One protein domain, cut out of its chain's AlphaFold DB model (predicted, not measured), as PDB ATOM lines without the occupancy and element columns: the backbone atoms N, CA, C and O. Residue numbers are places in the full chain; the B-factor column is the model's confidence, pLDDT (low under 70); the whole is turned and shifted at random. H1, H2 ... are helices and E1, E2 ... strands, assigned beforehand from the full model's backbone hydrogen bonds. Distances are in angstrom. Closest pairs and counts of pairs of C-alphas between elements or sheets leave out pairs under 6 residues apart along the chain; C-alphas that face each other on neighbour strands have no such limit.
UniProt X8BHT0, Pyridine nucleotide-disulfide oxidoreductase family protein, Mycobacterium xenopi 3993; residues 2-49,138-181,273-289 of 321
ATOM      1  N   VAL A   2     188.591 118.795 197.099       73.69
ATOM      2  CA  VAL A   2     189.078 119.458 195.875       73.69
ATOM      3  C   VAL A   2     190.422 118.825 195.534       73.69
ATOM      4  O   VAL A   2     191.326 118.847 196.366       73.69
ATOM      5  N   GLU A   3     190.522 118.212 194.361       76.69
ATOM      6  CA  GLU A   3     191.775 117.658 193.858       76.69
ATOM      7  C   GLU A   3     192.685 118.819 193.440       76.69
ATOM      8  O   GLU A   3     192.282 119.692 192.672       76.69
ATOM      9  N   VAL A   4     193.878 118.885 194.030       82.31
ATOM     10  CA  VAL A   4     194.832 119.977 193.801       82.31
ATOM     11  C   VAL A   4     195.987 119.438 192.975       82.31
ATOM     12  O   VAL A   4     196.809 118.676 193.483       82.31
ATOM     13  N   GLU A   5     196.080 119.881 191.727       86.00
ATOM     14  CA  GLU A   5     197.223 119.598 190.863       86.00
ATOM     15  C   GLU A   5     198.389 120.540 191.204       86.00
ATOM     16  O   GLU A   5     198.198 121.737 191.448       86.00
ATOM     17  N   ARG A   6     199.613 120.008 191.256       87.69
ATOM     18  CA  ARG A   6     200.824 120.781 191.558       87.69
ATOM     19  C   ARG A   6     201.792 120.684 190.396       87.69
ATOM     20  O   ARG A   6     202.170 119.587 190.003       87.69
ATOM     21  N   HIS A   7     202.245 121.837 189.921       89.06
ATOM     22  CA  HIS A   7     203.225 121.929 188.847       89.06
ATOM     23  C   HIS A   7     204.444 122.741 189.277       89.06
ATOM     24  O   HIS A   7     204.294 123.775 189.930       89.06
ATOM     25  N   SER A   8     205.632 122.307 188.854       90.12
ATOM     26  CA  SER A   8     206.906 122.987 189.121       90.12
ATOM     27  C   SER A   8     207.495 123.572 187.837       90.12
ATOM     28  O   SER A   8     207.613 122.872 186.826       90.12
ATOM     29  N   TYR A   9     207.873 124.850 187.903       91.56
ATOM     30  CA  TYR A   9     208.451 125.643 186.815       91.56
ATOM     31  C   TYR A   9     209.495 126.614 187.367       91.56
ATOM     32  O   TYR A   9     209.386 127.036 188.519       91.56
ATOM     33  N   ASP A  10     210.451 127.013 186.531       91.12
ATOM     34  CA  ASP A  10     211.465 128.009 186.892       91.12
ATOM     35  C   ASP A  10     210.892 129.428 186.839       91.12
ATOM     36  O   ASP A  10     211.206 130.280 187.671       91.12
ATOM     37  N   VAL A  11     210.028 129.690 185.853       92.38
ATOM     38  CA  VAL A  11     209.399 130.995 185.637       92.38
ATOM     39  C   VAL A  11     207.896 130.828 185.450       92.38
ATOM     40  O   VAL A  11     207.438 130.013 184.652       92.38
ATOM     41  N   VAL A  12     207.113 131.651 186.147       91.62
ATOM     42  CA  VAL A  12     205.660 131.744 185.952       91.62
ATOM     43  C   VAL A  12     205.317 133.123 185.400       91.62
ATOM     44  O   VAL A  12     205.524 134.141 186.062       91.62
ATOM     45  N   VAL A  13     204.767 133.160 184.189       91.94
ATOM     46  CA  VAL A  13     204.285 134.373 183.525       91.94
ATOM     47  C   VAL A  13     202.767 134.428 183.627       91.94
ATOM     48  O   VAL A  13     202.057 133.567 183.112       91.94
ATOM     49  N   ILE A  14     202.255 135.469 184.281       91.19
ATOM     50  CA  ILE A  14     200.815 135.687 184.432       91.19
ATOM     51  C   ILE A  14     200.369 136.706 183.385       91.19
ATOM     52  O   ILE A  14     200.629 137.901 183.507       91.19
ATOM     53  N   GLY A  15     199.671 136.220 182.362       87.25
ATOM     54  CA  GLY A  15     199.159 137.006 181.247       87.25
ATOM     55  C   GLY A  15     199.863 136.697 179.925       87.25
ATOM     56  O   GLY A  15     201.069 136.846 179.791       87.25
ATOM     57  N   ALA A  16     199.072 136.347 178.910       89.50
ATOM     58  CA  ALA A  16     199.531 136.043 177.552       89.50
ATOM     59  C   ALA A  16     199.347 137.237 176.586       89.50
ATOM     60  O   ALA A  16     198.897 137.074 175.454       89.50
ATOM     61  N   GLY A  17     199.614 138.460 177.058       90.56
ATOM     62  CA  GLY A  17     199.669 139.664 176.210       90.56
ATOM     63  C   GLY A  17     201.063 139.896 175.630       90.56
ATOM     64  O   GLY A  17     201.980 139.150 175.947       90.56
ATOM     65  N   GLY A  18     201.259 140.959 174.841       89.44
ATOM     66  CA  GLY A  18     202.547 141.203 174.166       89.44
ATOM     67  C   GLY A  18     203.760 141.204 175.110       89.44
ATOM     68  O   GLY A  18     204.762 140.553 174.831       89.44
ATOM     69  N   ALA A  19     203.636 141.845 176.278       90.88
ATOM     70  CA  ALA A  19     204.694 141.851 177.293       90.88
ATOM     71  C   ALA A  19     204.960 140.456 177.891       90.88
ATOM     72  O   ALA A  19     206.111 140.076 178.082       90.88
ATOM     73  N   GLY A  20     203.900 139.688 178.159       91.00
ATOM     74  CA  GLY A  20     204.014 138.339 178.711       91.00
ATOM     75  C   GLY A  20     204.641 137.370 177.718       91.00
ATOM     76  O   GLY A  20     205.606 136.696 178.054       91.00
ATOM     77  N   LEU A  21     204.171 137.363 176.466       92.12
ATOM     78  CA  LEU A  21     204.726 136.502 175.419       92.12
ATOM     79  C   LEU A  21     206.205 136.811 175.156       92.12
ATOM     80  O   LEU A  21     207.008 135.889 175.048       92.12
ATOM     81  N   ARG A  22     206.601 138.093 175.140       93.75
ATOM     82  CA  ARG A  22     208.019 138.454 174.995       93.75
ATOM     83  C   ARG A  22     208.872 137.976 176.175       93.75
ATOM     84  O   ARG A  22     210.011 137.564 175.954       93.75
ATOM     85  N   ALA A  23     208.338 138.007 177.397       93.31
ATOM     86  CA  ALA A  23     209.024 137.480 178.578       93.31
ATOM     87  C   ALA A  23     209.182 135.951 178.527       93.31
ATOM     88  O   ALA A  23     210.221 135.436 178.930       93.31
ATOM     89  N   VAL A  24     208.185 135.235 177.998       93.81
ATOM     90  CA  VAL A  24     208.245 133.777 177.792       93.81
ATOM     91  C   VAL A  24     209.351 133.409 176.811       93.81
ATOM     92  O   VAL A  24     210.153 132.532 177.119       93.81
ATOM     93  N   ILE A  25     209.423 134.109 175.673       93.94
ATOM     94  CA  ILE A  25     210.473 133.904 174.663       93.94
ATOM     95  C   ILE A  25     211.856 134.078 175.303       93.94
ATOM     96  O   ILE A  25     212.677 133.173 175.217       93.94
ATOM     97  N   GLU A  26     212.074 135.174 176.040       94.38
ATOM     98  CA  GLU A  26     213.354 135.429 176.716       94.38
ATOM     99  C   GLU A  26     213.729 134.322 177.708       94.38
ATOM    100  O   GLU A  26     214.874 133.882 177.773       94.38
ATOM    101  N   ALA A  27     212.767 133.901 178.532       92.75
ATOM    102  CA  ALA A  27     213.006 132.901 179.560       92.75
ATOM    103  C   ALA A  27     213.327 131.535 178.939       92.75
ATOM    104  O   ALA A  27     214.261 130.870 179.389       92.75
ATOM    105  N   ARG A  28     212.626 131.151 177.863       93.19
ATOM    106  CA  ARG A  28     212.912 129.900 177.158       93.19
ATOM    107  C   ARG A  28     214.233 129.949 176.400       93.19
ATOM    108  O   ARG A  28     214.951 128.951 176.379       93.19
ATOM    109  N   GLU A  29     214.584 131.065 175.767       92.44
ATOM    110  CA  GLU A  29     215.877 131.206 175.078       92.44
ATOM    111  C   GLU A  29     217.058 131.071 176.050       92.44
ATOM    112  O   GLU A  29     218.130 130.603 175.677       92.44
ATOM    113  N   ARG A  30     216.837 131.372 177.336       93.06
ATOM    114  CA  ARG A  30     217.785 131.110 178.430       93.06
ATOM    115  C   ARG A  30     217.740 129.675 178.975       93.06
ATOM    116  O   ARG A  30     218.450 129.381 179.931       93.06
ATOM    117  N   GLY A  31     216.918 128.801 178.396       90.44
ATOM    118  CA  GLY A  31     216.786 127.390 178.771       90.44
ATOM    119  C   GLY A  31     215.909 127.119 179.998       90.44
ATOM    120  O   GLY A  31     215.951 126.011 180.522       90.44
ATOM    121  N   LEU A  32     215.134 128.100 180.470       92.88
ATOM    122  CA  LEU A  32     214.281 127.948 181.654       92.88
ATOM    123  C   LEU A  32     212.928 127.322 181.297       92.88
ATOM    124  O   LEU A  32     212.379 127.580 180.223       92.88
ATOM    125  N   LYS A  33     212.350 126.558 182.231       94.06
ATOM    126  CA  LYS A  33     210.992 126.019 182.122       94.06
ATOM    127  C   LYS A  33     209.966 127.078 182.527       94.06
ATOM    128  O   LYS A  33     209.969 127.567 183.659       94.06
ATOM    129  N   VAL A  34     209.055 127.412 181.618       94.50
ATOM    130  CA  VAL A  34     208.114 128.525 181.747       94.50
ATOM    131  C   VAL A  34     206.665 128.041 181.745       94.50
ATOM    132  O   VAL A  34     206.210 127.391 180.805       94.50
ATOM    133  N   ALA A  35     205.911 128.438 182.769       93.31
ATOM    134  CA  ALA A  35     204.455 128.339 182.779       93.31
ATOM    135  C   ALA A  35     203.819 129.676 182.412       93.31
ATOM    136  O   ALA A  35     204.106 130.704 183.028       93.31
ATOM    137  N   VAL A  36     202.898 129.658 181.454       92.12
ATOM    138  CA  VAL A  36     202.100 130.820 181.062       92.12
ATOM    139  C   VAL A  36     200.685 130.623 181.565       92.12
ATOM    140  O   VAL A  36     199.993 129.729 181.103       92.12
ATOM    141  N   VAL A  37     200.228 131.462 182.487       90.88
ATOM    142  CA  VAL A  37     198.855 131.404 183.003       90.88
ATOM    143  C   VAL A  37     198.066 132.558 182.415       90.88
ATOM    144  O   VAL A  37     198.402 133.725 182.634       90.88
ATOM    145  N   CYS A  38     197.001 132.267 181.672       89.81
ATOM    146  CA  CYS A  38     196.158 133.305 181.095       89.81
ATOM    147  C   CYS A  38     194.668 133.063 181.326       89.81
ATOM    148  O   CYS A  38     194.135 131.977 181.131       89.81
ATOM    149  N   LYS A  39     193.978 134.155 181.674       87.44
ATOM    150  CA  LYS A  39     192.536 134.153 181.925       87.44
ATOM    151  C   LYS A  39     191.705 133.884 180.678       87.44
ATOM    152  O   LYS A  39     190.563 133.508 180.813       87.44
ATOM    153  N   SER A  40     192.206 134.131 179.476       85.06
ATOM    154  CA  SER A  40     191.452 133.873 178.244       85.06
ATOM    155  C   SER A  40     192.176 132.841 177.393       85.06
ATOM    156  O   SER A  40     193.232 132.344 177.781       85.06
ATOM    157  N   LEU A  41     191.610 132.548 176.226       85.38
ATOM    158  CA  LEU A  41     192.281 131.753 175.210       85.38
ATOM    159  C   LEU A  41     193.579 132.437 174.777       85.38
ATOM    160  O   LEU A  41     193.659 133.669 174.681       85.38
ATOM    161  N   PHE A  42     194.580 131.616 174.482       83.38
ATOM    162  CA  PHE A  42     195.868 132.068 173.980       83.38
ATOM    163  C   PHE A  42     195.673 132.906 172.703       83.38
ATOM    164  O   PHE A  42     195.050 132.460 171.742       83.38
ATOM    165  N   GLY A  43     196.143 134.157 172.712       76.00
ATOM    166  CA  GLY A  43     195.995 135.099 171.589       76.00
ATOM    167  C   GLY A  43     194.826 136.076 171.683       76.00
ATOM    168  O   GLY A  43     194.812 137.068 170.961       76.00
ATOM    169  N   LYS A  44     193.884 135.903 172.621       84.75
ATOM    170  CA  LYS A  44     192.791 136.872 172.855       84.75
ATOM    171  C   LYS A  44     193.188 138.021 173.792       84.75
ATOM    172  O   LYS A  44     192.380 138.512 174.581       84.75
ATOM    173  N   ALA A  45     194.445 138.448 173.735       84.81
ATOM    174  CA  ALA A  45     194.937 139.552 174.547       84.81
ATOM    175  C   ALA A  45     194.492 140.908 173.985       84.81
ATOM    176  O   ALA A  45     194.391 141.100 172.777       84.81
ATOM    177  N   HIS A  46     194.312 141.900 174.861       87.69
ATOM    178  CA  HIS A  46     193.908 143.247 174.441       87.69
ATOM    179  C   HIS A  46     194.953 143.950 173.554       87.69
ATOM    180  O   HIS A  46     194.622 144.897 172.847       87.69
ATOM    181  N   THR A  47     196.200 143.469 173.543       88.31
ATOM    182  CA  THR A  47     197.238 143.912 172.601       88.31
ATOM    183  C   THR A  47     196.770 143.823 171.143       88.31
ATOM    184  O   THR A  47     197.136 144.692 170.361       88.31
ATOM    185  N   VAL A  48     195.896 142.865 170.795       88.12
ATOM    186  CA  VAL A  48     195.327 142.713 169.441       88.12
ATOM    187  C   VAL A  48     194.584 143.970 168.968       88.12
ATOM    188  O   VAL A  48     194.567 144.263 167.779       88.12
ATOM    189  N   MET A  49     194.013 144.745 169.893       88.94
ATOM    190  CA  MET A  49     193.240 145.951 169.578       88.94
ATOM    191  C   MET A  49     194.114 147.194 169.337       88.94
ATOM    192  O   MET A  49     193.579 148.288 169.164       88.94
ATOM    193  N   LEU A 138     197.442 143.241 166.244       91.88
ATOM    194  CA  LEU A 138     197.146 141.892 165.766       91.88
ATOM    195  C   LEU A 138     198.415 141.236 165.220       91.88
ATOM    196  O   LEU A 138     198.695 140.096 165.577       91.88
ATOM    197  N   GLU A 139     199.186 141.969 164.414       93.81
ATOM    198  CA  GLU A 139     200.445 141.466 163.862       93.81
ATOM    199  C   GLU A 139     201.448 141.145 164.975       93.81
ATOM    200  O   GLU A 139     201.957 140.034 165.035       93.81
ATOM    201  N   LEU A 140     201.640 142.050 165.941       92.38
ATOM    202  CA  LEU A 140     202.548 141.827 167.072       92.38
ATOM    203  C   LEU A 140     202.206 140.558 167.863       92.38
ATOM    204  O   LEU A 140     203.094 139.771 168.190       92.38
ATOM    205  N   ILE A 141     200.927 140.353 168.191       92.69
ATOM    206  CA  ILE A 141     200.505 139.145 168.911       92.69
ATOM    207  C   ILE A 141     200.700 137.907 168.047       92.69
ATOM    208  O   ILE A 141     201.251 136.927 168.540       92.69
ATOM    209  N   ARG A 142     200.314 137.958 166.770       93.38
ATOM    210  CA  ARG A 142     200.491 136.841 165.844       93.38
ATOM    211  C   ARG A 142     201.957 136.418 165.757       93.38
ATOM    212  O   ARG A 142     202.241 135.238 165.946       93.38
ATOM    213  N   THR A 143     202.871 137.360 165.538       94.69
ATOM    214  CA  THR A 143     204.308 137.086 165.433       94.69
ATOM    215  C   THR A 143     204.857 136.474 166.720       94.69
ATOM    216  O   THR A 143     205.541 135.454 166.680       94.69
ATOM    217  N   LEU A 144     204.519 137.037 167.885       93.94
ATOM    218  CA  LEU A 144     204.984 136.507 169.171       93.94
ATOM    219  C   LEU A 144     204.437 135.100 169.451       93.94
ATOM    220  O   LEU A 144     205.155 134.251 169.975       93.94
ATOM    221  N   GLN A 145     203.183 134.829 169.086       93.38
ATOM    222  CA  GLN A 145     202.606 133.492 169.206       93.38
ATOM    223  C   GLN A 145     203.284 132.494 168.270       93.38
ATOM    224  O   GLN A 145     203.620 131.397 168.704       93.38
ATOM    225  N   GLN A 146     203.519 132.875 167.015       94.31
ATOM    226  CA  GLN A 146     204.229 132.035 166.051       94.31
ATOM    227  C   GLN A 146     205.648 131.722 166.526       94.31
ATOM    228  O   GLN A 146     206.073 130.573 166.443       94.31
ATOM    229  N   LYS A 147     206.348 132.702 167.110       95.12
ATOM    230  CA  LYS A 147     207.668 132.474 167.704       95.12
ATOM    231  C   LYS A 147     207.609 131.484 168.868       95.12
ATOM    232  O   LYS A 147     208.455 130.602 168.936       95.12
ATOM    233  N   ILE A 148     206.607 131.566 169.745       94.12
ATOM    234  CA  ILE A 148     206.431 130.579 170.826       94.12
ATOM    235  C   ILE A 148     206.169 129.179 170.264       94.12
ATOM    236  O   ILE A 148     206.785 128.228 170.730       94.12
ATOM    237  N   VAL A 149     205.322 129.049 169.241       94.12
ATOM    238  CA  VAL A 149     205.063 127.750 168.595       94.12
ATOM    239  C   VAL A 149     206.332 127.189 167.948       94.12
ATOM    240  O   VAL A 149     206.604 126.003 168.091       94.12
ATOM    241  N   SER A 150     207.146 128.030 167.298       95.25
ATOM    242  CA  SER A 150     208.463 127.631 166.775       95.25
ATOM    243  C   SER A 150     209.363 127.086 167.885       95.25
ATOM    244  O   SER A 150     209.955 126.026 167.728       95.25
ATOM    245  N   LEU A 151     209.420 127.765 169.034       94.62
ATOM    246  CA  LEU A 151     210.211 127.309 170.179       94.62
ATOM    247  C   LEU A 151     209.689 125.983 170.756       94.62
ATOM    248  O   LEU A 151     210.485 125.131 171.127       94.62
ATOM    249  N   GLN A 152     208.370 125.772 170.785       93.56
ATOM    250  CA  GLN A 152     207.780 124.491 171.197       93.56
ATOM    251  C   GLN A 152     208.102 123.358 170.210       93.56
ATOM    252  O   GLN A 152     208.266 122.214 170.622       93.56
ATOM    253  N   GLN A 153     208.213 123.652 168.910       94.50
ATOM    254  CA  GLN A 153     208.669 122.674 167.916       94.50
ATOM    255  C   GLN A 153     210.143 122.309 168.118       94.50
ATOM    256  O   GLN A 153     210.492 121.133 168.026       94.50
ATOM    257  N   GLU A 154     210.992 123.289 168.434       93.38
ATOM    258  CA  GLU A 154     212.388 123.047 168.821       93.38
ATOM    259  C   GLU A 154     212.465 122.184 170.091       93.38
ATOM    260  O   GLU A 154     213.232 121.225 170.141       93.38
ATOM    261  N   ASP A 155     211.621 122.466 171.087       92.62
ATOM    262  CA  ASP A 155     211.556 121.684 172.325       92.62
ATOM    263  C   ASP A 155     211.088 120.242 172.071       92.62
ATOM    264  O   ASP A 155     211.659 119.310 172.634       92.62
ATOM    265  N   HIS A 156     210.123 120.027 171.172       93.56
ATOM    266  CA  HIS A 156     209.711 118.684 170.760       93.56
ATOM    267  C   HIS A 156     210.825 117.938 170.013       93.56
ATOM    268  O   HIS A 156     211.010 116.743 170.226       93.56
ATOM    269  N   ALA A 157     211.586 118.620 169.155       93.44
ATOM    270  CA  ALA A 157     212.713 118.004 168.457       93.44
ATOM    271  C   ALA A 157     213.839 117.579 169.419       93.44
ATOM    272  O   ALA A 157     214.503 116.575 169.177       93.44
ATOM    273  N   GLU A 158     214.048 118.327 170.505       92.56
ATOM    274  CA  GLU A 158     215.105 118.064 171.489       92.56
ATOM    275  C   GLU A 158     214.681 117.072 172.587       92.56
ATOM    276  O   GLU A 158     215.472 116.221 172.990       92.56
ATOM    277  N   LEU A 159     213.448 117.183 173.086       92.06
ATOM    278  CA  LEU A 159     212.971 116.492 174.292       92.06
ATOM    279  C   LEU A 159     211.782 115.551 174.034       92.06
ATOM    280  O   LEU A 159     211.363 114.843 174.947       92.06
ATOM    281  N   GLY A 160     211.230 115.532 172.819       92.31
ATOM    282  CA  GLY A 160     210.089 114.689 172.443       92.31
ATOM    283  C   GLY A 160     208.720 115.192 172.919       92.31
ATOM    284  O   GLY A 160     207.722 114.508 172.707       92.31
ATOM    285  N   ASP A 161     208.645 116.369 173.546       91.56
ATOM    286  CA  ASP A 161     207.398 116.970 174.036       91.56
ATOM    287  C   ASP A 161     207.343 118.474 173.717       91.56
ATOM    288  O   ASP A 161     208.266 119.230 174.029       91.56
ATOM    289  N   TYR A 162     206.235 118.916 173.114       90.31
ATOM    290  CA  TYR A 162     205.973 120.323 172.790       90.31
ATOM    291  C   TYR A 162     205.831 121.202 174.042       90.31
ATOM    292  O   TYR A 162     206.088 122.405 173.986       90.31
ATOM    293  N   GLU A 163     205.404 120.625 175.169       91.81
ATOM    294  CA  GLU A 163     205.198 121.340 176.433       91.81
ATOM    295  C   GLU A 163     206.366 121.183 177.419       91.81
ATOM    296  O   GLU A 163     206.274 121.636 178.565       91.81
ATOM    297  N   ALA A 164     207.484 120.589 176.983       88.69
ATOM    298  CA  ALA A 164     208.618 120.282 177.851       88.69
ATOM    299  C   ALA A 164     209.165 121.525 178.572       88.69
ATOM    300  O   ALA A 164     209.417 121.487 179.783       88.69
ATOM    301  N   ARG A 165     209.323 122.641 177.841       91.56
ATOM    302  CA  ARG A 165     209.809 123.913 178.400       91.56
ATOM    303  C   ARG A 165     208.746 124.995 178.489       91.56
ATOM    304  O   ARG A 165     208.792 125.767 179.440       91.56
ATOM    305  N   ILE A 166     207.801 125.071 177.553       94.19
ATOM    306  CA  ILE A 166     206.735 126.080 177.570       94.19
ATOM    307  C   ILE A 166     205.384 125.387 177.707       94.19
ATOM    308  O   ILE A 166     204.919 124.749 176.764       94.19
ATOM    309  N   LYS A 167     204.706 125.604 178.841       93.50
ATOM    310  CA  LYS A 167     203.319 125.163 179.039       93.50
ATOM    311  C   LYS A 167     202.374 126.345 179.193       93.50
ATOM    312  O   LYS A 167     202.619 127.251 179.994       93.50
ATOM    313  N   VAL A 168     201.267 126.321 178.451       92.50
ATOM    314  CA  VAL A 168     200.241 127.370 178.487       92.50
ATOM    315  C   VAL A 168     198.984 126.859 179.186       92.50
ATOM    316  O   VAL A 168     198.261 126.012 178.677       92.50
ATOM    317  N   PHE A 169     198.687 127.446 180.338       91.38
ATOM    318  CA  PHE A 169     197.457 127.259 181.093       91.38
ATOM    319  C   PHE A 169     196.440 128.320 180.667       91.38
ATOM    320  O   PHE A 169     196.396 129.437 181.201       91.38
ATOM    321  N   ALA A 170     195.660 127.981 179.641       90.69
ATOM    322  CA  ALA A 170     194.568 128.812 179.160       90.69
ATOM    323  C   ALA A 170     193.322 128.650 180.035       90.69
ATOM    324  O   ALA A 170     193.088 127.610 180.635       90.69
ATOM    325  N   GLU A 171     192.503 129.698 180.078       89.00
ATOM    326  CA  GLU A 171     191.252 129.708 180.842       89.00
ATOM    327  C   GLU A 171     191.429 129.464 182.354       89.00
ATOM    328  O   GLU A 171     190.569 128.914 183.049       89.00
ATOM    329  N   CYS A 172     192.529 129.989 182.892       85.88
ATOM    330  CA  CYS A 172     192.846 129.930 184.310       85.88
ATOM    331  C   CYS A 172     192.728 131.311 184.957       85.88
ATOM    332  O   CYS A 172     193.312 132.297 184.497       85.88
ATOM    333  N   THR A 173     191.995 131.392 186.067       85.69
ATOM    334  CA  THR A 173     191.943 132.603 186.891       85.69
ATOM    335  C   THR A 173     192.832 132.420 188.112       85.69
ATOM    336  O   THR A 173     192.594 131.543 188.940       85.69
ATOM    337  N   VAL A 174     193.846 133.278 188.238       85.50
ATOM    338  CA  VAL A 174     194.697 133.314 189.431       85.50
ATOM    339  C   VAL A 174     193.901 133.920 190.583       85.50
ATOM    340  O   VAL A 174     193.482 135.077 190.507       85.50
ATOM    341  N   THR A 175     193.675 133.136 191.633       84.62
ATOM    342  CA  THR A 175     192.934 133.559 192.830       84.62
ATOM    343  C   THR A 175     193.866 134.115 193.893       84.62
ATOM    344  O   THR A 175     193.558 135.125 194.524       84.62
ATOM    345  N   GLU A 176     195.030 133.487 194.064       82.31
ATOM    346  CA  GLU A 176     195.997 133.853 195.089       82.31
ATOM    347  C   GLU A 176     197.436 133.757 194.577       82.31
ATOM    348  O   GLU A 176     197.820 132.817 193.878       82.31
ATOM    349  N   LEU A 177     198.240 134.739 194.989       84.06
ATOM    350  CA  LEU A 177     199.689 134.766 194.814       84.06
ATOM    351  C   LEU A 177     200.342 134.576 196.181       84.06
ATOM    352  O   LEU A 177     200.418 135.524 196.974       84.06
ATOM    353  N   LEU A 178     200.784 133.349 196.442       81.44
ATOM    354  CA  LEU A 178     201.475 132.953 197.661       81.44
ATOM    355  C   LEU A 178     202.962 133.281 197.495       81.44
ATOM    356  O   LEU A 178     203.615 132.747 196.601       81.44
ATOM    357  N   LYS A 179     203.497 134.170 198.331       76.94
ATOM    358  CA  LYS A 179     204.935 134.464 198.381       76.94
ATOM    359  C   LYS A 179     205.546 133.777 199.599       76.94
ATOM    360  O   LYS A 179     204.915 133.771 200.664       76.94
ATOM    361  N   ASP A 180     206.765 133.263 199.464       61.41
ATOM    362  CA  ASP A 180     207.559 132.824 200.613       61.41
ATOM    363  C   ASP A 180     207.650 133.963 201.651       61.41
ATOM    364  O   ASP A 180     207.920 135.116 201.307       61.41
ATOM    365  N   GLY A 181     207.326 133.663 202.914       53.09
ATOM    366  CA  GLY A 181     207.268 134.639 204.016       53.09
ATOM    367  C   GLY A 181     205.878 135.212 204.331       53.09
ATOM    368  O   GLY A 181     205.689 135.805 205.389       53.09
ATOM    369  N   ARG A 273     178.025 135.485 184.253       33.84
ATOM    370  CA  ARG A 273     177.827 134.545 185.376       33.84
ATOM    371  C   ARG A 273     177.796 133.076 184.953       33.84
ATOM    372  O   ARG A 273     177.945 132.209 185.812       33.84
ATOM    373  N   ALA A 274     177.530 132.792 183.680       37.59
ATOM    374  CA  ALA A 274     177.633 131.450 183.117       37.59
ATOM    375  C   ALA A 274     179.086 131.127 182.718       37.59
ATOM    376  O   ALA A 274     179.555 130.032 183.005       37.59
ATOM    377  N   GLU A 275     179.816 132.096 182.154       42.22
ATOM    378  CA  GLU A 275     181.251 131.991 181.847       42.22
ATOM    379  C   GLU A 275     182.108 131.923 183.120       42.22
ATOM    380  O   GLU A 275     183.026 131.118 183.195       42.22
ATOM    381  N   GLU A 276     181.784 132.693 184.166       39.91
ATOM    382  CA  GLU A 276     182.499 132.688 185.453       39.91
ATOM    383  C   GLU A 276     182.496 131.325 186.160       39.91
ATOM    384  O   GLU A 276     183.401 131.045 186.939       39.91
ATOM    385  N   ARG A 277     181.523 130.453 185.864       40.50
ATOM    386  CA  ARG A 277     181.425 129.104 186.448       40.50
ATOM    387  C   ARG A 277     182.309 128.058 185.761       40.50
ATOM    388  O   ARG A 277     182.310 126.918 186.209       40.50
ATOM    389  N   ARG A 278     183.022 128.412 184.684       49.50
ATOM    390  CA  ARG A 278     183.894 127.491 183.932       49.50
ATOM    391  C   ARG A 278     185.390 127.678 184.179       49.50
ATOM    392  O   ARG A 278     186.157 126.828 183.746       49.50
ATOM    393  N   TRP A 279     185.819 128.752 184.842       49.69
ATOM    394  CA  TRP A 279     187.251 129.007 185.013       49.69
ATOM    395  C   TRP A 279     187.847 128.122 186.098       49.69
ATOM    396  O   TRP A 279     187.318 128.036 187.207       49.69
ATOM    397  N   GLN A 280     189.000 127.537 185.795       58.62
ATOM    398  CA  GLN A 280     189.808 126.859 186.795       58.62
ATOM    399  C   GLN A 280     190.475 127.907 187.694       58.62
ATOM    400  O   GLN A 280     191.069 128.879 187.213       58.62
ATOM    401  N   ALA A 281     190.339 127.731 189.007       64.44
ATOM    402  CA  ALA A 281     191.029 128.547 189.997       64.44
ATOM    403  C   ALA A 281     192.459 128.029 190.166       64.44
ATOM    404  O   ALA A 281     192.659 126.843 190.423       64.44
ATOM    405  N   VAL A 282     193.445 128.915 190.039       66.50
ATOM    406  CA  VAL A 282     194.863 128.562 190.169       66.50
ATOM    407  C   VAL A 282     195.496 129.373 191.292       66.50
ATOM    408  O   VAL A 282     195.410 130.604 191.315       66.50
ATOM    409  N   HIS A 283     196.166 128.677 192.209       69.44
ATOM    410  CA  HIS A 283     197.021 129.285 193.225       69.44
ATOM    411  C   HIS A 283     198.464 129.241 192.726       69.44
ATOM    412  O   HIS A 283     198.977 128.173 192.401       69.44
ATOM    413  N   VAL A 284     199.132 130.393 192.678       68.44
ATOM    414  CA  VAL A 284     200.537 130.473 192.261       68.44
ATOM    415  C   VAL A 284     201.393 130.683 193.499       68.44
ATOM    416  O   VAL A 284     201.236 131.683 194.203       68.44
ATOM    417  N   ARG A 285     202.302 129.743 193.766       66.19
ATOM    418  CA  ARG A 285     203.312 129.871 194.818       66.19
ATOM    419  C   ARG A 285     204.642 130.280 194.201       66.19
ATOM    420  O   ARG A 285     205.162 129.586 193.337       66.19
ATOM    421  N   LEU A 286     205.165 131.416 194.645       64.19
ATOM    422  CA  LEU A 286     206.460 131.936 194.235       64.19
ATOM    423  C   LEU A 286     207.488 131.556 195.288       64.19
ATOM    424  O   LEU A 286     207.440 132.078 196.407       64.19
ATOM    425  N   HIS A 287     208.407 130.679 194.899       50.94
ATOM    426  CA  HIS A 287     209.566 130.371 195.712       50.94
ATOM    427  C   HIS A 287     210.696 131.352 195.422       50.94
ATOM    428  O   HIS A 287     211.046 131.576 194.262       50.94
ATOM    429  N   SER A 288     211.271 131.960 196.459       39.53
ATOM    430  CA  SER A 288     212.455 132.799 196.274       39.53
ATOM    431  C   SER A 288     213.680 131.902 196.115       39.53
ATOM    432  O   SER A 288     214.367 131.596 197.088       39.53
ATOM    433  N   ALA A 289     213.977 131.483 194.886       40.50
ATOM    434  CA  ALA A 289     215.306 130.984 194.567       40.50
ATOM    435  C   ALA A 289     216.270 132.177 194.633       40.50
ATOM    436  O   ALA A 289     216.187 133.109 193.832       40.50
TER     437      ALA A 289
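AT A GLANCE: This is residues 2 to 49, 138 to 181 and 273 to 289 of the 321 residues of the protein "Pyridine nucleotide-disulfide oxidoreductase family protein" of Mycobacterium xenopi 3993 (UniProt X8BHT0). A small parallel sheet, E1, E2 and E3, stands between a helix layer and a second sheet: H1 packs on one face with the long H3 beside H1, and the two-stranded sheet E4 E5 lies partly face to face with it on the other side, its strands crossed. The short H2 packs at the first residues of H3, and H4 lies farthest from the mean of the C-alphas. The printed part has 109 residues, with four named helices and five named strands in the order E1 H1 E2 H2 H3 E3 E4 H4 E5; the class is mixed, helices and strands. Both sheets are parallel, ordered E1 E2 E3 and E4 E5. The whole is compact, with a radius of gyration of the C-alphas of 14.4 A and spans of 36 by 36 by 25 A.

IN THESE COORDINATES: After residues 2 to 10, find C-alpha 11 at (209.399, 130.995, 185.637), where E1, residues 11 to 14, begins. H1 takes residues 18 to 29, 16.7 A long, and E2 residues 34 to 38. H2 is residues 46 to 49. Beyond the cut, find C-alpha 138 at (197.146, 141.892, 165.766); H3 runs from there to residue 159 over 31.1 A. E3 is residues 166 to 170. E4, residues 172 to 179, spans 19.1 A and bends by 61 degrees at residue 175. H4 is residues 273 to 278, and E5, residues 280 to 286, spans 18.9 A to C-alpha 286 at (206.460, 131.936, 194.235).

HOW THE PARTS SIT: Start at the inner strand E2: N 35 is 2.9 A from O 11 of E1, and N 169 of E3 is 2.7 A from O 36, both within hydrogen-bond range. E1, H1 and E2 form a strand-helix-strand unit, two parallel neighbour strands with a helix between, with a right-handed crossover. H1 is on the sheet at a height of 8.9 A, making two layers, a helix over one face. H3 touches H1 at a shallow tilt of 22 degrees, the same way, closest at the C-alphas of Gly 18 and Ile 141, 6.0 A; it only grazes the sheet. H2 touches H3 at residues 138 to 141 alone, closest at the C-alphas of Val 48 and Leu 138, 4.2 A. The two sheets form a sandwich, face to face, their strands at 49 degrees; the closest C-alphas of E2 and E4 are those of Cys 38 and Cys 172, 5.7 A. Between E4 and E5, N 178 and O 284 are 2.8 A apart. In H1 and H3 every O i to N i+4 pair is within hydrogen-bond range; in H4 0 of 2 are, beside 2 of 3 O i to N i+3 pairs, and H2 is too short for an i+4 pair.

THE WHOLE: The farthest C-alphas, Glu 158 and Arg 273, are 43.1 A apart. Residues 50 to 137 are not printed, with C-alphas 49 and 138 6.8 A apart, nor are 182 to 272, with C-alphas 181 and 273 34.8 A apart. Of the links that are printed whole, none is long. The model's pLDDT is under 70 at residues 180 to 181 and 273 to 289.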